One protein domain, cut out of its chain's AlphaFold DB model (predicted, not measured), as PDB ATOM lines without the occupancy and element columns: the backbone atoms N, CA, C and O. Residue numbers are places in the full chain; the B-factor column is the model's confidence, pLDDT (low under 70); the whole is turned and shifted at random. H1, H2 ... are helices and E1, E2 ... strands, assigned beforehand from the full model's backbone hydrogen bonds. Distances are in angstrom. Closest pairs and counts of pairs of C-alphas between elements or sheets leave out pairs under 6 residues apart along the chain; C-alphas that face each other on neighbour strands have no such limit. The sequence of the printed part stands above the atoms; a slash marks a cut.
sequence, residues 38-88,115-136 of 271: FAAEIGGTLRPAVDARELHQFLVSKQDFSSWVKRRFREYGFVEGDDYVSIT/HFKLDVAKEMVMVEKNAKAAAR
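Overview. This is residues 38 to 88 and 115 to 136 of the 271 residues of the protein "AntA domain-containing protein" of Methylovulum psychrotolerans (UniProt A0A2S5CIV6). A small curled sheet of four strands makes one end of the domain, with the hairpin of E1 and E2 reaching outward; H1 and H3 run on from E2 and E4 away from the sheet, and H2 lies crosswise to both. The short H4 lies at the end opposite the hairpin. The printed part has 73 residues, with four named helices and four named strands in the order E1 E2 H1 H2 E3 E4 H3 H4. The sheet's order is E1 - E2 - E4 - E3, all antiparallel, and the class is mixed, helices and strands. The whole is compact, with a radius of gyration of the C-alphas of 11.7 A and spans of 34 by 23 by 19 A.

Along the chain. E1, residues 38 to 42, begins at C-alpha 38 (-23.348, 31.042, 10.917) and is 11.9 A long. E2, residues 45 to 51, is 17.0 A long. H1 is residues 52 to 58. H2, residues 65 to 76, is 16.1 A long and begins at C-alpha 65 (-14.753, 43.342, 25.199). E3 is residues 84 to 86 and E4 residues 115 to 117. H3, residues 118 to 127, is 14.6 A long. H4, residues 132 to 136, ends at C-alpha 136 (-25.285, 50.366, 7.585).

Arrangement. The sheet is strongly twisted, with edge strands E1 and E3. E1 and E2 form a hairpin, with N 40 and O 47 2.9 A apart, within hydrogen-bond range. Pairing is staggered: E2 pairs with E1 over residues 45 to 49 and with E4 over residues 49 to 51, where N 50 and O 116 are 2.9 A apart. Between E4 and E3, N 85 and O 115 are 3.0 A apart. E2, H1 H2, E3 form a split strand-helix-strand unit, two strands of one sheet that are not neighbours, joined through helices, with E4 between them in the sheet; its crossover is right-handed. H3 is on the sheet, over E4, at a height over the sheet of 10.3 A; it only just stands up from it, rising 42 degrees. H1 only grazes the sheet with residues 52 to 55. H2 is close to H3 but not clearly touching, the closest C-alphas, of Arg 72 and Met 124, being 7.8 A apart; they are about perpendicular at 89 degrees. H3 and H4 touch, the closest C-alphas, of Met 126 and Lys 132, being 5.4 A apart. In H1, H2, H3 and H4 every O i to N i+4 pair is within hydrogen-bond range.

Size, cuts and confidence. The two farthest C-alphas, of Gly 44 and Ala 133, are 33.7 A apart. Residues 89 to 114 are not printed; C-alphas 88 and 115 are 10.1 A apart across the cut. Of the links printed whole, none is long. Mean pLDDT of the printed part is 78.8, and residues 48, 76, 119 and 126 to 136 are under 70.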
ATOM      1  N   PHE A  38     -23.208  32.495  10.838       81.56
ATOM      2  CA  PHE A  38     -23.348  31.042  10.917       81.56
ATOM      3  C   PHE A  38     -24.628  30.649  11.661       81.56
ATOM      4  O   PHE A  38     -25.279  31.481  12.292       81.56
ATOM      5  N   ALA A  39     -25.027  29.380  11.568       77.12
ATOM      6  CA  ALA A  39     -26.153  28.856  12.334       77.12
ATOM      7  C   ALA A  39     -25.686  28.460  13.743       77.12
ATOM      8  O   ALA A  39     -24.743  27.684  13.885       77.12
ATOM      9  N   ALA A  40     -26.349  28.977  14.776       84.69
ATOM     10  CA  ALA A  40     -26.108  28.611  16.168       84.69
ATOM     11  C   ALA A  40     -27.420  28.249  16.861       84.69
ATOM     12  O   ALA A  40     -28.470  28.819  16.564       84.69
ATOM     13  N   GLU A  41     -27.362  27.314  17.802       88.50
ATOM     14  CA  GLU A  41     -28.503  27.002  18.654       88.50
ATOM     15  C   GLU A  41     -28.636  28.069  19.747       88.50
ATOM     16  O   GLU A  41     -27.747  28.240  20.582       88.50
ATOM     17  N   ILE A  42     -29.742  28.814  19.722       84.12
ATOM     18  CA  ILE A  42     -30.081  29.852  20.700       84.12
ATOM     19  C   ILE A  42     -31.502  29.551  21.182       84.12
ATOM     20  O   ILE A  42     -32.436  29.521  20.377       84.12
ATOM     21  N   GLY A  43     -31.650  29.239  22.472       83.69
ATOM     22  CA  GLY A  43     -32.948  28.880  23.061       83.69
ATOM     23  C   GLY A  43     -33.536  27.580  22.509       83.69
ATOM     24  O   GLY A  43     -34.746  27.479  22.328       83.69
ATOM     25  N   GLY A  44     -32.687  26.608  22.156       83.06
ATOM     26  CA  GLY A  44     -33.122  25.331  21.574       83.06
ATOM     27  C   GLY A  44     -33.545  25.410  20.104       83.06
ATOM     28  O   GLY A  44     -34.055  24.438  19.558       83.06
ATOM     29  N   THR A  45     -33.360  26.560  19.446       71.38
ATOM     30  CA  THR A  45     -33.677  26.748  18.024       71.38
ATOM     31  C   THR A  45     -32.426  27.157  17.254       71.38
ATOM     32  O   THR A  45     -31.689  28.040  17.690       71.38
ATOM     33  N   LEU A  46     -32.200  26.572  16.074       74.56
ATOM     34  CA  LEU A  46     -31.152  27.033  15.159       74.56
ATOM     35  C   LEU A  46     -31.512  28.414  14.597       74.56
ATOM     36  O   LEU A  46     -32.552  28.600  13.966       74.56
ATOM     37  N   ARG A  47     -30.643  29.396  14.837       73.62
ATOM     38  CA  ARG A  47     -30.818  30.795  14.435       73.62
ATOM     39  C   ARG A  47     -29.543  31.306  13.755       73.62
ATOM     40  O   ARG A  47     -28.448  30.891  14.135       73.62
ATOM     41  N   PRO A  48     -29.651  32.237  12.791       69.12
ATOM     42  CA  PRO A  48     -28.492  32.968  12.296       69.12
ATOM     43  C   PRO A  48     -27.842  33.765  13.428       69.12
ATOM     44  O   PRO A  48     -28.524  34.501  14.150       69.12
ATOM     45  N   ALA A  49     -26.530  33.632  13.561       84.56
ATOM     46  CA  ALA A  49     -25.743  34.218  14.628       84.56
ATOM     47  C   ALA A  49     -24.380  34.703  14.124       84.56
ATOM     48  O   ALA A  49     -23.944  34.356  13.025       84.56
ATOM     49  N   VAL A  50     -23.726  35.519  14.944       88.25
ATOM     50  CA  VAL A  50     -22.353  35.989  14.735       88.25
ATOM     51  C   VAL A  50     -21.540  35.822  16.012       88.25
ATOM     52  O   VAL A  50     -22.093  35.820  17.119       88.25
ATOM     53  N   ASP A  51     -20.221  35.747  15.863       93.25
ATOM     54  CA  ASP A  51     -19.308  35.789  16.996       93.25
ATOM     55  C   ASP A  51     -19.244  37.210  17.584       93.25
ATOM     56  O   ASP A  51     -19.043  38.211  16.885       93.25
ATOM     57  N   ALA A  52     -19.438  37.311  18.898       93.12
ATOM     58  CA  ALA A  52     -19.483  38.594  19.583       93.12
ATOM     59  C   ALA A  52     -18.132  39.326  19.588       93.12
ATOM     60  O   ALA A  52     -18.109  40.564  19.596       93.12
ATOM     61  N   ARG A  53     -17.002  38.606  19.601       91.19
ATOM     62  CA  ARG A  53     -15.672  39.225  19.560       91.19
ATOM     63  C   ARG A  53     -15.336  39.726  18.174       91.19
ATOM     64  O   ARG A  53     -14.802  40.830  18.077       91.19
ATOM     65  N   GLU A  54     -15.657  38.965  17.136       89.62
ATOM     66  CA  GLU A  54     -15.520  39.418  15.752       89.62
ATOM     67  C   GLU A  54     -16.327  40.698  15.537       89.62
ATOM     68  O   GLU A  54     -15.789  41.697  15.056       89.62
ATOM     69  N   LEU A  55     -17.580  40.722  16.006       87.62
ATOM     70  CA  LEU A  55     -18.403  41.928  15.983       87.62
ATOM     71  C   LEU A  55     -17.737  43.087  16.738       87.62
ATOM     72  O   LEU A  55     -17.648  44.197  16.220       87.62
ATOM     73  N   HIS A  56     -17.237  42.858  17.952       89.12
ATOM     74  CA  HIS A  56     -16.576  43.899  18.740       89.12
ATOM     75  C   HIS A  56     -15.337  44.485  18.045       89.12
ATOM     76  O   HIS A  56     -15.138  45.705  18.056       89.12
ATOM     77  N   GLN A  57     -14.512  43.624  17.444       86.06
ATOM     78  CA  GLN A  57     -13.331  44.028  16.680       86.06
ATOM     79  C   GLN A  57     -13.730  44.830  15.443       86.06
ATOM     80  O   GLN A  57     -13.186  45.912  15.218       86.06
ATOM     81  N   PHE A  58     -14.731  44.355  14.701       82.81
ATOM     82  CA  PHE A  58     -15.279  45.042  13.534       82.81
ATOM     83  C   PHE A  58     -15.811  46.442  13.872       82.81
ATOM     84  O   PHE A  58     -15.628  47.388  13.109       82.81
ATOM     85  N   LEU A  59     -16.433  46.608  15.042       80.56
ATOM     86  CA  LEU A  59     -16.935  47.905  15.500       80.56
ATOM     87  C   LEU A  59     -15.833  48.883  15.934       80.56
ATOM     88  O   LEU A  59     -16.126  50.064  16.149       80.56
ATOM     89  N   VAL A  60     -14.590  48.410  16.084       80.12
ATOM     90  CA  VAL A  60     -13.436  49.188  16.569       80.12
ATOM     91  C   VAL A  60     -13.797  49.958  17.851       80.12
ATOM     92  O   VAL A  60     -13.538  51.156  18.022       80.12
ATOM     93  N   SER A  61     -14.491  49.266  18.759       79.56
ATOM     94  CA  SER A  61     -14.828  49.801  20.074       79.56
ATOM     95  C   SER A  61     -13.544  50.024  20.876       79.56
ATOM     96  O   SER A  61     -12.663  49.170  20.929       79.56
ATOM     97  N   LYS A  62     -13.442  51.186  21.530       82.06
ATOM     98  CA  LYS A  62     -12.298  51.528  22.395       82.06
ATOM     99  C   LYS A  62     -12.369  50.869  23.777       82.06
ATOM    100  O   LYS A  62     -11.421  50.975  24.547       82.06
ATOM    101  N   GLN A  63     -13.509  50.272  24.126       85.44
ATOM    102  CA  GLN A  63     -13.685  49.557  25.390       85.44
ATOM    103  C   GLN A  63     -13.141  48.137  25.265       85.44
ATOM    104  O   GLN A  63     -13.171  47.559  24.183       85.44
ATOM    105  N   ASP A  64     -12.674  47.553  26.369       90.69
ATOM    106  CA  ASP A  64     -12.388  46.122  26.384       90.69
ATOM    107  C   ASP A  64     -13.689  45.323  26.197       90.69
ATOM    108  O   ASP A  64     -14.762  45.740  26.645       90.69
ATOM    109  N   PHE A  65     -13.590  44.158  25.554       91.50
ATOM    110  CA  PHE A  65     -14.753  43.342  25.199       91.50
ATOM    111  C   PHE A  65     -15.650  43.015  26.403       91.50
ATOM    112  O   PHE A  65     -16.870  43.104  26.299       91.50
ATOM    113  N   SER A  66     -15.059  42.683  27.558       89.88
ATOM    114  CA  SER A  66     -15.816  42.270  28.749       89.88
ATOM    115  C   SER A  66     -16.651  43.413  29.317       89.88
ATOM    116  O   SER A  66     -17.807  43.209  29.698       89.88
ATOM    117  N   SER A  67     -16.080  44.615  29.386       89.62
ATOM    118  CA  SER A  67     -16.804  45.816  29.805       89.62
ATOM    119  C   SER A  67     -17.845  46.229  28.768       89.62
ATOM    120  O   SER A  67     -18.965  46.590  29.134       89.62
ATOM    121  N   TRP A  68     -17.497  46.140  27.482       91.19
ATOM    122  CA  TRP A  68     -18.384  46.491  26.379       91.19
ATOM    123  C   TRP A  68     -19.635  45.608  26.354       91.19
ATOM    124  O   TRP A  68     -20.743  46.138  26.438       91.19
ATOM    125  N   VAL A  69     -19.482  44.280  26.338       90.69
ATOM    126  CA  VAL A  69     -20.619  43.352  26.240       90.69
ATOM    127  C   VAL A  69     -21.549  43.467  27.446       90.69
ATOM    128  O   VAL A  69     -22.755  43.620  27.281       90.69
ATOM    129  N   LYS A  70     -21.000  43.540  28.668       88.88
ATOM    130  CA  LYS A  70     -21.797  43.711  29.896       88.88
ATOM    131  C   LYS A  70     -22.567  45.025  29.907       88.88
ATOM    132  O   LYS A  70     -23.698  45.074  30.392       88.88
ATOM    133  N   ARG A  71     -21.956  46.102  29.402       85.25
ATOM    134  CA  ARG A  71     -22.631  47.393  29.273       85.25
ATOM    135  C   ARG A  71     -23.789  47.290  28.290       85.25
ATOM    136  O   ARG A  71     -24.875  47.733  28.637       85.25
ATOM    137  N   ARG A  72     -23.582  46.682  27.119       84.12
ATOM    138  CA  ARG A  72     -24.629  46.534  26.099       84.12
ATOM    139  C   ARG A  72     -25.769  45.631  26.562       84.12
ATOM    140  O   ARG A  72     -26.918  46.027  26.432       84.12
ATOM    141  N   PHE A  73     -25.466  44.506  27.201       82.38
ATOM    142  CA  PHE A  73     -26.480  43.637  27.804       82.38
ATOM    143  C   PHE A  73     -27.334  44.382  28.832       82.38
ATOM    144  O   PHE A  73     -28.547  44.226  28.851       82.38
ATOM    145  N   ARG A  74     -26.730  45.245  29.660       75.69
ATOM    146  CA  ARG A  74     -27.476  46.045  30.643       75.69
ATOM    147  C   ARG A  74     -28.278  47.182  30.011       75.69
ATOM    148  O   ARG A  74     -29.391  47.446  30.440       75.69
ATOM    149  N   GLU A  75     -27.685  47.887  29.053       71.50
ATOM    150  CA  GLU A  75     -28.271  49.065  28.403       71.50
ATOM    151  C   GLU A  75     -29.484  48.692  27.544       71.50
ATOM    152  O   GLU A  75     -30.479  49.410  27.564       71.50
ATOM    153  N   TYR A  76     -29.406  47.553  26.855       68.19
ATOM    154  CA  TYR A  76     -30.439  47.064  25.941       68.19
ATOM    155  C   TYR A  76     -31.180  45.838  26.476       68.19
ATOM    156  O   TYR A  76     -31.997  45.271  25.777       68.19
ATOM    157  N   GLY A  77     -30.915  45.398  27.706       72.94
ATOM    158  CA  GLY A  77     -31.671  44.314  28.339       72.94
ATOM    159  C   GLY A  77     -31.697  42.992  27.562       72.94
ATOM    160  O   GLY A  77     -32.713  42.307  27.631       72.94
ATOM    161  N   PHE A  78     -30.628  42.657  26.828       78.62
ATOM    162  CA  PHE A  78     -30.542  41.408  26.064       78.62
ATOM    163  C   PHE A  78     -30.626  40.181  26.981       78.62
ATOM    164  O   PHE A  78     -30.028  40.168  28.064       78.62
ATOM    165  N   VAL A  79     -31.342  39.152  26.533       82.00
ATOM    166  CA  VAL A  79     -31.658  37.948  27.309       82.00
ATOM    167  C   VAL A  79     -30.927  36.725  26.750       82.00
ATOM    168  O   VAL A  79     -30.965  36.436  25.554       82.00
ATOM    169  N   GLU A  80     -30.260  35.979  27.629       88.38
ATOM    170  CA  GLU A  80     -29.621  34.712  27.264       88.38
ATOM    171  C   GLU A  80     -30.670  33.657  26.897       88.38
ATOM    172  O   GLU A  80     -31.652  33.476  27.612       88.38
ATOM    173  N   GLY A  81     -30.459  32.956  25.785       84.38
ATOM    174  CA  GLY A  81     -31.415  32.009  25.211       84.38
ATOM    175  C   GLY A  81     -32.364  32.628  24.184       84.38
ATOM    176  O   GLY A  81     -32.850  31.900  23.328       84.38
ATOM    177  N   ASP A  82     -32.554  33.949  24.183       75.19
ATOM    178  CA  ASP A  82     -33.389  34.639  23.187       75.19
ATOM    179  C   ASP A  82     -32.542  35.466  22.211       75.19
ATOM    180  O   ASP A  82     -32.668  35.348  20.985       75.19
ATOM    181  N   ASP A  83     -31.641  36.275  22.772       76.69
ATOM    182  CA  ASP A  83     -30.831  37.264  22.060       76.69
ATOM    183  C   ASP A  83     -29.390  36.786  21.845       76.69
ATOM    184  O   ASP A  83     -28.745  37.114  20.843       76.69
ATOM    185  N   TYR A  84     -28.865  35.994  22.781       91.19
ATOM    186  CA  TYR A  84     -27.504  35.467  22.730       91.19
ATOM    187  C   TYR A  84     -27.366  34.145  23.486       91.19
ATOM    188  O   TYR A  84     -28.249  33.750  24.243       91.19
ATOM    189  N   VAL A  85     -26.218  33.485  23.328       93.19
ATOM    190  CA  VAL A  85     -25.808  32.340  24.154       93.19
ATOM    191  C   VAL A  85     -24.341  32.472  24.563       93.19
ATOM    192  O   VAL A  85     -23.510  32.890  23.753       93.19
ATOM    193  N   SER A  86     -24.008  32.140  25.815       92.56
ATOM    194  CA  SER A  86     -22.618  31.949  26.244       92.56
ATOM    195  C   SER A  86     -22.095  30.600  25.751       92.56
ATOM    196  O   SER A  86     -22.656  29.556  26.079       92.56
ATOM    197  N   ILE A  87     -20.993  30.597  25.002       89.56
ATOM    198  CA  ILE A  87     -20.400  29.359  24.461       89.56
ATOM    199  C   ILE A  87     -19.245  28.827  25.312       89.56
ATOM    200  O   ILE A  87     -18.815  27.686  25.136       89.56
ATOM    201  N   THR A  88     -18.749  29.628  26.259       84.38
ATOM    202  CA  THR A  88     -17.748  29.160  27.218       84.38
ATOM    203  C   THR A  88     -18.384  28.134  28.147       84.38
ATOM    204  O   THR A  88     -19.225  28.469  28.982       84.38
ATOM    205  N   HIS A 115     -22.170  33.931  21.303       94.44
ATOM    206  CA  HIS A 115     -22.790  34.095  19.993       94.44
ATOM    207  C   HIS A 115     -24.012  34.994  20.134       94.44
ATOM    208  O   HIS A 115     -24.868  34.754  20.988       94.44
ATOM    209  N   PHE A 116     -24.097  36.027  19.301       91.38
ATOM    210  CA  PHE A 116     -25.272  36.895  19.236       91.38
ATOM    211  C   PHE A 116     -26.164  36.459  18.096       91.38
ATOM    212  O   PHE A 116     -25.672  36.184  17.002       91.38
ATOM    213  N   LYS A 117     -27.479  36.482  18.316       86.00
ATOM    214  CA  LYS A 117     -28.438  36.419  17.219       86.00
ATOM    215  C   LYS A 117     -28.121  37.539  16.223       86.00
ATOM    216  O   LYS A 117     -27.765  38.654  16.609       86.00
ATOM    217  N   LEU A 118     -28.270  37.258  14.933       79.44
ATOM    218  CA  LEU A 118     -27.941  38.209  13.870       79.44
ATOM    219  C   LEU A 118     -28.655  39.563  14.036       79.44
ATOM    220  O   LEU A 118     -28.067  40.606  13.759       79.44
ATOM    221  N   ASP A 119     -29.898  39.562  14.517       68.31
ATOM    222  CA  ASP A 119     -30.674  40.789  14.739       68.31
ATOM    223  C   ASP A 119     -30.057  41.659  15.843       68.31
ATOM    224  O   ASP A 119     -29.854  42.855  15.654       68.31
ATOM    225  N   VAL A 120     -29.618  41.038  16.937       76.62
ATOM    226  CA  VAL A 120     -28.921  41.705  18.048       76.62
ATOM    227  C   VAL A 120     -27.598  42.300  17.578       76.62
ATOM    228  O   VAL A 120     -27.248  43.428  17.926       76.62
ATOM    229  N   ALA A 121     -26.861  41.581  16.731       79.31
ATOM    230  CA  ALA A 121     -25.631  42.098  16.142       79.31
ATOM    231  C   ALA A 121     -25.877  43.333  15.263       79.31
ATOM    232  O   ALA A 121     -25.127  44.310  15.345       79.31
ATOM    233  N   LYS A 122     -26.954  43.329  14.466       72.69
ATOM    234  CA  LYS A 122     -27.386  44.502  13.689       72.69
ATOM    235  C   LYS A 122     -27.731  45.671  14.608       72.69
ATOM    236  O   LYS A 122     -27.292  46.790  14.358       72.69
ATOM    237  N   GLU A 123     -28.456  45.433  15.694       73.00
ATOM    238  CA  GLU A 123     -28.784  46.478  16.668       73.00
ATOM    239  C   GLU A 123     -27.525  47.074  17.310       73.00
ATOM    240  O   GLU A 123     -27.362  48.298  17.347       73.00
ATOM    241  N   MET A 124     -26.579  46.226  17.727       76.31
ATOM    242  CA  MET A 124     -25.298  46.648  18.301       76.31
ATOM    243  C   MET A 124     -24.478  47.520  17.345       76.31
ATOM    244  O   MET A 124     -23.911  48.542  17.746       76.31
ATOM    245  N   VAL A 125     -24.458  47.156  16.066       73.00
ATOM    246  CA  VAL A 125     -23.859  47.963  15.002       73.00
ATOM    247  C   VAL A 125     -24.492  49.351  14.924       73.00
ATOM    248  O   VAL A 125     -23.788  50.359  14.804       73.00
ATOM    249  N   MET A 126     -25.822  49.420  14.976       64.19
ATOM    250  CA  MET A 126     -26.553  50.669  14.771       64.19
ATOM    251  C   MET A 126     -26.426  51.630  15.949       64.19
ATOM    252  O   MET A 126     -26.596  52.839  15.762       64.19
ATOM    253  N   VAL A 127     -26.100  51.148  17.149       65.81
ATOM    254  CA  VAL A 127     -25.913  51.998  18.334       65.81
ATOM    255  C   VAL A 127     -24.477  52.497  18.497       65.81
ATOM    256  O   VAL A 127     -24.270  53.582  19.050       65.81
ATOM    257  N   GLU A 128     -23.483  51.790  17.959       66.56
ATOM    258  CA  GLU A 128     -22.070  52.139  18.123       66.56
ATOM    259  C   GLU A 128     -21.643  53.302  17.209       66.56
ATOM    260  O   GLU A 128     -21.829  53.276  15.996       66.56
ATOM    261  N   LYS A 129     -21.067  54.372  17.769       58.03
ATOM    262  CA  LYS A 129     -20.827  55.621  17.012       58.03
ATOM    263  C   LYS A 129     -19.753  55.490  15.922       58.03
ATOM    264  O   LYS A 129     -19.789  56.258  14.965       58.03
ATOM    265  N   ASN A 130     -18.837  54.530  16.052       57.81
ATOM    266  CA  ASN A 130     -17.621  54.461  15.236       57.81
ATOM    267  C   ASN A 130     -17.798  53.705  13.904       57.81
ATOM    268  O   ASN A 130     -17.123  54.044  12.937       57.81
ATOM    269  N   ALA A 131     -18.718  52.735  13.824       54.03
ATOM    270  CA  ALA A 131     -18.873  51.855  12.654       54.03
ATOM    271  C   ALA A 131     -20.253  51.938  11.966       54.03
ATOM    272  O   ALA A 131     -20.459  51.317  10.918       54.03
ATOM    273  N   LYS A 132     -21.177  52.764  12.490       51.66
ATOM    274  CA  LYS A 132     -22.544  52.981  11.963       51.66
ATOM    275  C   LYS A 132     -22.602  53.120  10.443       51.66
ATOM    276  O   LYS A 132     -23.442  52.500   9.806       51.66
ATOM    277  N   ALA A 133     -21.736  53.941   9.845       46.38
ATOM    278  CA  ALA A 133     -21.827  54.253   8.418       46.38
ATOM    279  C   ALA A 133     -21.413  53.081   7.510       46.38
ATOM    280  O   ALA A 133     -22.063  52.860   6.491       46.38
ATOM    281  N   ALA A 134     -20.357  52.343   7.863       50.41
ATOM    282  CA  ALA A 134     -19.851  51.224   7.065       50.41
ATOM    283  C   ALA A 134     -20.774  50.007   7.173       50.41
ATOM    284  O   ALA A 134     -21.162  49.413   6.172       50.41
ATOM    285  N   ALA A 135     -21.212  49.709   8.387       46.56
ATOM    286  CA  ALA A 135     -22.047  48.559   8.660       46.56
ATOM    287  C   ALA A 135     -23.507  48.766   8.207       46.56
ATOM    288  O   ALA A 135     -24.122  47.849   7.671       46.56
ATOM    289  N   ARG A 136     -24.032  50.001   8.268       49.81
ATOM    290  CA  ARG A 136     -25.285  50.366   7.585       49.81
ATOM    291  C   ARG A 136     -25.188  50.169   6.072       49.81
ATOM    292  O   ARG A 136     -26.100  49.606   5.484       49.81
TER     293      ARG A 136